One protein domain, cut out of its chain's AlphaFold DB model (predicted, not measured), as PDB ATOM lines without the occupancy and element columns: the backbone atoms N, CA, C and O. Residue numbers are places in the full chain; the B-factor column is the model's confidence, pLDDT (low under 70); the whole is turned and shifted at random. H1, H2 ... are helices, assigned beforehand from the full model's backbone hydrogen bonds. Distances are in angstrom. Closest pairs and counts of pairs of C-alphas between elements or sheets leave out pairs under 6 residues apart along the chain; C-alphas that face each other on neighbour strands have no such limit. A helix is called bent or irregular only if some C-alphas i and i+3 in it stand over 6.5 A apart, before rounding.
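What this domain is: This is residues 10 to 43 and 54 to 78 of the 78 residues of the protein "MerR family transcriptional regulator" of Candidatus Marinimicrobia bacterium (UniProt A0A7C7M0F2). One long helix, H3, makes one piece of this model, and two shorter helices, H1 and H2, folded back as a V at residues 25 to 28, make the other. H3 stands free beyond the cut in the printed part, apart from both H1 and H2, and the two pieces lie one after the other along the longest axis. The printed part has 59 residues with three named helices, H1, H2 and H3 in that order along the chain, and no named strand; its class is all helix. It is extended, with a radius of gyration of the C-alphas of 18.2 A, and its outline is elongated, with spans of 52 by 30 by 18 A.

Where its parts are: Begin with H3, the longest helix, residues 57 to 76. Find C-alpha 57 at (-6.341, 38.679, 75.287); from there the helix runs 29.4 A to C-alpha 76 at (-20.897, 24.650, 96.613). Now go back to the first printed residue, Lys 10, whose C-alpha is at (22.393, 8.342, 83.341). There H1 begins, residues 10 to 24, 20.4 A from first to last C-alpha. H1 is neither bent nor irregular, but only just: C-alphas 21 and 24 are 6.0 A apart. After residues 25 to 28 you reach H2, residues 29 to 39, which measures 15.7 A.

How they stand to each other: Look around H3 and you find that it touches no helix; H1 and H3 are apart, and so are H2 and H3. At the other piece, H1 and H2 touch, with 4 pairs of C-alphas within 8 A, and H1 does so with residues 18 to 22 alone. Look at Leu 21 and Ala 32 for their closest C-alphas, 5.8 A apart. The lines of H1 and H2 stand at a steep tilt of 49 degrees, opposite ways, and their centres are 11.2 A apart. The link from H1 to H2 is tight, with 4 residues. Along the backbones of H1, H2 and H3, every O i to N i+4 pair is within hydrogen-bond range.

The domain as a whole: The two C-alphas farthest apart are those of Lys 10 and Ser 78, 53.1 A; Ser 78 is the chain's last residue. Residues 44 to 53 are cut out, and C-alphas 43 and 54 are 26.8 A apart across that cut. The link from H2 to H3 runs across it. On the near side of the cut, residues 37 to 43 stand free, of which 37 to 39 belong to H2; beyond it, residues 54 to 78 stand free, of which 57 to 76 belong to H3. In the B-factor column you find a mean pLDDT of 86.8 for the printed part, with values under 70 at residues 40 to 43, residues 54 to 58 and residue 78.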
ATOM      1  N   LYS A  10      22.962   7.027  83.679       93.94
ATOM      2  CA  LYS A  10      22.393   8.342  83.341       93.94
ATOM      3  C   LYS A  10      21.160   8.248  82.427       93.94
ATOM      4  O   LYS A  10      20.245   9.063  82.540       93.94
ATOM      5  N   ASP A  11      21.121   7.266  81.528       94.00
ATOM      6  CA  ASP A  11      19.984   7.073  80.626       94.00
ATOM      7  C   ASP A  11      18.762   6.562  81.412       94.00
ATOM      8  O   ASP A  11      17.639   7.000  81.171       94.00
ATOM      9  N   ILE A  12      18.985   5.700  82.412       96.56
ATOM     10  CA  ILE A  12      17.951   5.211  83.336       96.56
ATOM     11  C   ILE A  12      17.413   6.359  84.196       96.56
ATOM     12  O   ILE A  12      16.201   6.508  84.345       96.56
ATOM     13  N   ASP A  13      18.297   7.200  84.727       95.94
ATOM     14  CA  ASP A  13      17.906   8.344  85.557       95.94
ATOM     15  C   ASP A  13      17.069   9.347  84.746       95.94
ATOM     16  O   ASP A  13      16.041   9.844  85.210       95.94
ATOM     17  N   THR A  14      17.440   9.561  83.479       94.56
ATOM     18  CA  THR A  14      16.670  10.396  82.545       94.56
ATOM     19  C   THR A  14      15.261   9.837  82.322       94.56
ATOM     20  O   THR A  14      14.292  10.594  82.293       94.56
ATOM     21  N   ILE A  15      15.110   8.512  82.210       96.12
ATOM     22  CA  ILE A  15      13.795   7.869  82.062       96.12
ATOM     23  C   ILE A  15      12.924   8.088  83.305       96.12
ATOM     24  O   ILE A  15      11.739   8.393  83.162       96.12
ATOM     25  N   HIS A  16      13.483   7.955  84.510       97.62
ATOM     26  CA  HIS A  16      12.742   8.235  85.744       97.62
ATOM     27  C   HIS A  16      12.287   9.693  85.796       97.62
ATOM     28  O   HIS A  16      11.111   9.958  86.037       97.62
ATOM     29  N   ARG A  17      13.171  10.628  85.435       96.12
ATOM     30  CA  ARG A  17      12.823  12.048  85.367       96.12
ATOM     31  C   ARG A  17      11.677  12.322  84.390       96.12
ATOM     32  O   ARG A  17      10.755  13.063  84.724       96.12
ATOM     33  N   ILE A  18      11.697  11.699  83.210       96.31
ATOM     34  CA  ILE A  18      10.601  11.803  82.231       96.31
ATOM     35  C   ILE A  18       9.289  11.279  82.830       96.31
ATOM     36  O   ILE A  18       8.252  11.925  82.681       96.31
ATOM     37  N   LYS A  19       9.315  10.131  83.519       97.62
ATOM     38  CA  LYS A  19       8.111   9.565  84.148       97.62
ATOM     39  C   LYS A  19       7.520  10.509  85.192       97.62
ATOM     40  O   LYS A  19       6.310  10.717  85.176       97.62
ATOM     41  N   ASP A  20       8.349  11.107  86.037       97.69
ATOM     42  CA  ASP A  20       7.881  12.042  87.062       97.69
ATOM     43  C   ASP A  20       7.214  13.270  86.438       97.69
ATOM     44  O   ASP A  20       6.116  13.659  86.846       97.69
ATOM     45  N   LEU A  21       7.832  13.849  85.403       97.00
ATOM     46  CA  LEU A  21       7.286  15.014  84.706       97.00
ATOM     47  C   LEU A  21       5.906  14.723  84.103       97.00
ATOM     48  O   LEU A  21       4.999  15.545  84.215       97.00
ATOM     49  N   LEU A  22       5.724  13.547  83.504       96.56
ATOM     50  CA  LEU A  22       4.471  13.197  82.834       96.56
ATOM     51  C   LEU A  22       3.388  12.725  83.808       96.56
ATOM     52  O   LEU A  22       2.231  13.128  83.704       96.56
ATOM     53  N   TYR A  23       3.734  11.856  84.759       97.00
ATOM     54  CA  TYR A  23       2.739  11.162  85.575       97.00
ATOM     55  C   TYR A  23       2.488  11.815  86.924       97.00
ATOM     56  O   TYR A  23       1.349  11.761  87.393       97.00
ATOM     57  N   ILE A  24       3.498  12.430  87.533       96.38
ATOM     58  CA  ILE A  24       3.355  13.098  88.830       96.38
ATOM     59  C   ILE A  24       3.022  14.565  88.595       96.38
ATOM     60  O   ILE A  24       1.985  15.038  89.047       96.38
ATOM     61  N   GLN A  25       3.855  15.263  87.822       94.25
ATOM     62  CA  GLN A  25       3.696  16.701  87.585       94.25
ATOM     63  C   GLN A  25       2.716  17.044  86.457       94.25
ATOM     64  O   GLN A  25       2.393  18.211  86.265       94.25
ATOM     65  N   LYS A  26       2.207  16.034  85.736       96.19
ATOM     66  CA  LYS A  26       1.172  16.175  84.696       96.19
ATOM     67  C   LYS A  26       1.546  17.137  83.563       96.19
ATOM     68  O   LYS A  26       0.668  17.739  82.945       96.19
ATOM     69  N   PHE A  27       2.833  17.257  83.242       96.69
ATOM     70  CA  PHE A  27       3.250  17.989  82.054       96.69
ATOM     71  C   PHE A  27       2.805  17.275  80.778       96.69
ATOM     72  O   PHE A  27       2.764  16.046  80.692       96.69
ATOM     73  N   THR A  28       2.553  18.066  79.736       97.19
ATOM     74  CA  THR A  28       2.491  17.546  78.370       97.19
ATOM     75  C   THR A  28       3.889  17.126  77.914       97.19
ATOM     76  O   THR A  28       4.903  17.549  78.475       97.19
ATOM     77  N   ILE A  29       3.970  16.325  76.850       95.94
ATOM     78  CA  ILE A  29       5.259  15.892  76.288       95.94
ATOM     79  C   ILE A  29       6.126  17.109  75.906       95.94
ATOM     80  O   ILE A  29       7.341  17.098  76.104       95.94
ATOM     81  N   GLU A  30       5.508  18.178  75.398       95.50
ATOM     82  CA  GLU A  30       6.204  19.429  75.077       95.50
ATOM     83  C   GLU A  30       6.717  20.151  76.327       95.50
ATOM     84  O   GLU A  30       7.876  20.570  76.358       95.50
ATOM     85  N   GLY A  31       5.901  20.223  77.386       93.62
ATOM     86  CA  GLY A  31       6.304  20.800  78.670       93.62
ATOM     87  C   GLY A  31       7.471  20.045  79.312       93.62
ATOM     88  O   GLY A  31       8.450  20.662  79.732       93.62
ATOM     89  N   ALA A  32       7.423  18.710  79.300       95.50
ATOM     90  CA  ALA A  32       8.498  17.871  79.824       95.50
ATOM     91  C   ALA A  32       9.803  18.040  79.025       95.50
ATOM     92  O   ALA A  32      10.872  18.160  79.620       95.50
ATOM     93  N   ARG A  33       9.730  18.122  77.685       94.00
ATOM     94  CA  ARG A  33      10.902  18.411  76.838       94.00
ATOM     95  C   ARG A  33      11.540  19.752  77.186       94.00
ATOM     96  O   ARG A  33      12.756  19.812  77.325       94.00
ATOM     97  N   LYS A  34      10.736  20.806  77.351       92.81
ATOM     98  CA  LYS A  34      11.241  22.139  77.711       92.81
ATOM     99  C   LYS A  34      11.964  22.120  79.062       92.81
ATOM    100  O   LYS A  34      13.051  22.676  79.166       92.81
ATOM    101  N   MET A  35      11.394  21.443  80.060       91.56
ATOM    102  CA  MET A  35      12.019  21.294  81.381       91.56
ATOM    103  C   MET A  35      13.359  20.560  81.311       91.56
ATOM    104  O   MET A  35      14.360  21.073  81.803       91.56
ATOM    105  N   LEU A  36      13.407  19.415  80.627       91.25
ATOM    106  CA  LEU A  36      14.640  18.636  80.491       91.25
ATOM    107  C   LEU A  36      15.728  19.396  79.723       91.25
ATOM    108  O   LEU A  36      16.901  19.311  80.077       91.25
ATOM    109  N   SER A  37      15.367  20.153  78.686       87.38
ATOM    110  CA  SER A  37      16.329  20.964  77.933       87.38
ATOM    111  C   SER A  37      16.927  22.089  78.782       87.38
ATOM    112  O   SER A  37      18.134  22.298  78.725       87.38
ATOM    113  N   ASN A  38      16.113  22.761  79.606       79.06
ATOM    114  CA  ASN A  38      16.585  23.822  80.502       79.06
ATOM    115  C   ASN A  38      17.543  23.304  81.588       79.06
ATOM    116  O   ASN A  38      18.502  23.991  81.932       79.06
ATOM    117  N   GLU A  39      17.318  22.096  82.118       73.62
ATOM    118  CA  GLU A  39      18.177  21.483  83.146       73.62
ATOM    119  C   GLU A  39      19.580  21.107  82.626       73.62
ATOM    120  O   GLU A  39      20.524  21.017  83.408       73.62
ATOM    121  N   ASN A  40      19.743  20.893  81.315       65.12
ATOM    122  CA  ASN A  40      21.023  20.493  80.715       65.12
ATOM    123  C   ASN A  40      21.922  21.681  80.314       65.12
ATOM    124  O   ASN A  40      23.069  21.465  79.920       65.12
ATOM    125  N   THR A  41      21.443  22.922  80.431       52.72
ATOM    126  CA  THR A  41      22.234  24.141  80.204       52.72
ATOM    127  C   THR A  41      22.713  24.735  81.537       52.72
ATOM    128  O   THR A  41      21.878  25.149  82.342       52.72
ATOM    129  N   PRO A  42      24.034  24.830  81.795       51.19
ATOM    130  CA  PRO A  42      24.567  25.284  83.085       51.19
ATOM    131  C   PRO A  42      24.375  26.785  83.393       51.19
ATOM    132  O   PRO A  42      24.773  27.227  84.467       51.19
ATOM    133  N   GLU A  43      23.749  27.573  82.511       45.66
ATOM    134  CA  GLU A  43      23.689  29.043  82.623       45.66
ATOM    135  C   GLU A  43      22.305  29.636  82.942       45.66
ATOM    136  O   GLU A  43      22.102  30.838  82.811       45.66
ATOM    137  N   THR A  54       0.939  36.407  73.657       45.06
ATOM    138  CA  THR A  54      -0.240  37.319  73.732       45.06
ATOM    139  C   THR A  54      -0.646  37.921  75.098       45.06
ATOM    140  O   THR A  54      -1.522  37.437  75.807       45.06
ATOM    141  N   GLY A  55      -0.038  39.064  75.442       55.88
ATOM    142  CA  GLY A  55      -0.160  39.752  76.738       55.88
ATOM    143  C   GLY A  55      -1.448  40.539  77.030       55.88
ATOM    144  O   GLY A  55      -1.510  41.164  78.079       55.88
ATOM    145  N   GLU A  56      -2.476  40.509  76.177       57.88
ATOM    146  CA  GLU A  56      -3.718  41.280  76.414       57.88
ATOM    147  C   GLU A  56      -4.972  40.392  76.416       57.88
ATOM    148  O   GLU A  56      -5.695  40.348  77.411       57.88
ATOM    149  N   ALA A  57      -5.183  39.579  75.372       58.12
ATOM    150  CA  ALA A  57      -6.341  38.679  75.287       58.12
ATOM    151  C   ALA A  57      -6.375  37.614  76.402       58.12
ATOM    152  O   ALA A  57      -7.442  37.226  76.874       58.12
ATOM    153  N   ASN A  58      -5.206  37.160  76.865       69.50
ATOM    154  CA  ASN A  58      -5.130  36.131  77.898       69.50
ATOM    155  C   ASN A  58      -5.533  36.650  79.281       69.50
ATOM    156  O   ASN A  58      -6.078  35.886  80.071       69.50
ATOM    157  N   VAL A  59      -5.317  37.934  79.585       83.12
ATOM    158  CA  VAL A  59      -5.641  38.486  80.910       83.12
ATOM    159  C   VAL A  59      -7.153  38.548  81.111       83.12
ATOM    160  O   VAL A  59      -7.647  38.142  82.161       83.12
ATOM    161  N   GLU A  60      -7.903  38.979  80.095       83.31
ATOM    162  CA  GLU A  60      -9.367  39.019  80.165       83.31
ATOM    163  C   GLU A  60      -9.964  37.612  80.330       83.31
ATOM    164  O   GLU A  60     -10.849  37.396  81.163       83.31
ATOM    165  N   ILE A  61      -9.436  36.635  79.586       88.19
ATOM    166  CA  ILE A  61      -9.844  35.229  79.695       88.19
ATOM    167  C   ILE A  61      -9.525  34.684  81.095       88.19
ATOM    168  O   ILE A  61     -10.377  34.052  81.716       88.19
ATOM    169  N   LEU A  62      -8.340  34.974  81.637       87.25
ATOM    170  CA  LEU A  62      -7.940  34.546  82.982       87.25
ATOM    171  C   LEU A  62      -8.820  35.166  84.078       87.25
ATOM    172  O   LEU A  62      -9.161  34.484  85.045       87.25
ATOM    173  N   ILE A  63      -9.227  36.431  83.928       92.56
ATOM    174  CA  ILE A  63     -10.160  37.093  84.852       92.56
ATOM    175  C   ILE A  63     -11.532  36.410  84.815       92.56
ATOM    176  O   ILE A  63     -12.095  36.145  85.879       92.56
ATOM    177  N   LYS A  64     -12.047  36.075  83.622       92.88
ATOM    178  CA  LYS A  64     -13.320  35.348  83.471       92.88
ATOM    179  C   LYS A  64     -13.261  33.970  84.124       92.88
ATOM    180  O   LYS A  64     -14.082  33.689  84.994       92.88
ATOM    181  N   ILE A  65     -12.237  33.173  83.807       94.38
ATOM    182  CA  ILE A  65     -12.029  31.843  84.406       94.38
ATOM    183  C   ILE A  65     -11.976  31.946  85.937       94.38
ATOM    184  O   ILE A  65     -12.654  31.197  86.637       94.38
ATOM    185  N   ARG A  66     -11.213  32.903  86.483       94.88
ATOM    186  CA  ARG A  66     -11.133  33.123  87.936       94.88
ATOM    187  C   ARG A  66     -12.497  33.455  88.548       94.88
ATOM    188  O   ARG A  66     -12.803  32.966  89.635       94.88
ATOM    189  N   GLY A  67     -13.286  34.303  87.889       95.81
ATOM    190  CA  GLY A  67     -14.623  34.684  88.346       95.81
ATOM    191  C   GLY A  67     -15.591  33.502  88.370       95.81
ATOM    192  O   GLY A  67     -16.256  33.275  89.379       95.81
ATOM    193  N   GLU A  68     -15.616  32.709  87.301       94.12
ATOM    194  CA  GLU A  68     -16.451  31.507  87.197       94.12
ATOM    195  C   GLU A  68     -16.101  30.477  88.272       94.12
ATOM    196  O   GLU A  68     -16.987  29.982  88.966       94.12
ATOM    197  N   LEU A  69     -14.808  30.213  88.485       95.19
ATOM    198  CA  LEU A  69     -14.353  29.298  89.534       95.19
ATOM    199  C   LEU A  69     -14.762  29.771  90.933       95.19
ATOM    200  O   LEU A  69     -15.145  28.954  91.769       95.19
ATOM    201  N   LYS A  70     -14.716  31.084  91.192       95.00
ATOM    202  CA  LYS A  70     -15.169  31.652  92.466       95.00
ATOM    203  C   LYS A  70     -16.681  31.492  92.647       95.00
ATOM    204  O   LYS A  70     -17.114  31.106  93.724       95.00
ATOM    205  N   SER A  71     -17.461  31.730  91.594       94.12
ATOM    206  CA  SER A  71     -18.913  31.523  91.610       94.12
ATOM    207  C   SER A  71     -19.273  30.058  91.874       94.12
ATOM    208  O   SER A  71     -20.120  29.767  92.715       94.12
ATOM    209  N   LEU A  72     -18.591  29.112  91.222       95.38
ATOM    210  CA  LEU A  72     -18.781  27.682  91.479       95.38
ATOM    211  C   LEU A  72     -18.453  27.318  92.931       95.38
ATOM    212  O   LEU A  72     -19.197  26.570  93.560       95.38
ATOM    213  N   LEU A  73     -17.373  27.878  93.480       93.38
ATOM    214  CA  LEU A  73     -16.993  27.669  94.873       93.38
ATOM    215  C   LEU A  73     -18.041  28.229  95.848       93.38
ATOM    216  O   LEU A  73     -18.353  27.580  96.842       93.38
ATOM    217  N   GLU A  74     -18.584  29.418  95.578       94.19
ATOM    218  CA  GLU A  74     -19.650  30.018  96.390       94.19
ATOM    219  C   GLU A  74     -20.940  29.190  96.326       94.19
ATOM    220  O   GLU A  74     -21.544  28.949  97.365       94.19
ATOM    221  N   ASN A  75     -21.310  28.664  95.153       92.00
ATOM    222  CA  ASN A  75     -22.477  27.787  94.996       92.00
ATOM    223  C   ASN A  75     -22.341  26.452  95.743       92.00
ATOM    224  O   ASN A  75     -23.339  25.921  96.204       92.00
ATOM    225  N   ILE A  76     -21.132  25.893  95.853       91.75
ATOM    226  CA  ILE A  76     -20.897  24.650  96.613       91.75
ATOM    227  C   ILE A  76     -20.952  24.898  98.126       91.75
ATOM    228  O   ILE A  76     -21.329  24.010  98.884       91.75
ATOM    229  N   ASN A  77     -20.539  26.087  98.564       82.38
ATOM    230  CA  ASN A  77     -20.518  26.471  99.976       82.38
ATOM    231  C   ASN A  77     -21.829  27.128 100.454       82.38
ATOM    232  O   ASN A  77     -21.896  27.532 101.617       82.38
ATOM    233  N   SER A  78     -22.822  27.268  99.570       62.66
ATOM    234  CA  SER A  78     -24.177  27.758  99.863       62.66
ATOM    235  C   SER A  78     -25.137  26.589 100.053       62.66
ATOM    236  O   SER A  78     -26.015  26.701 100.934       62.66
TER     237      SER A  78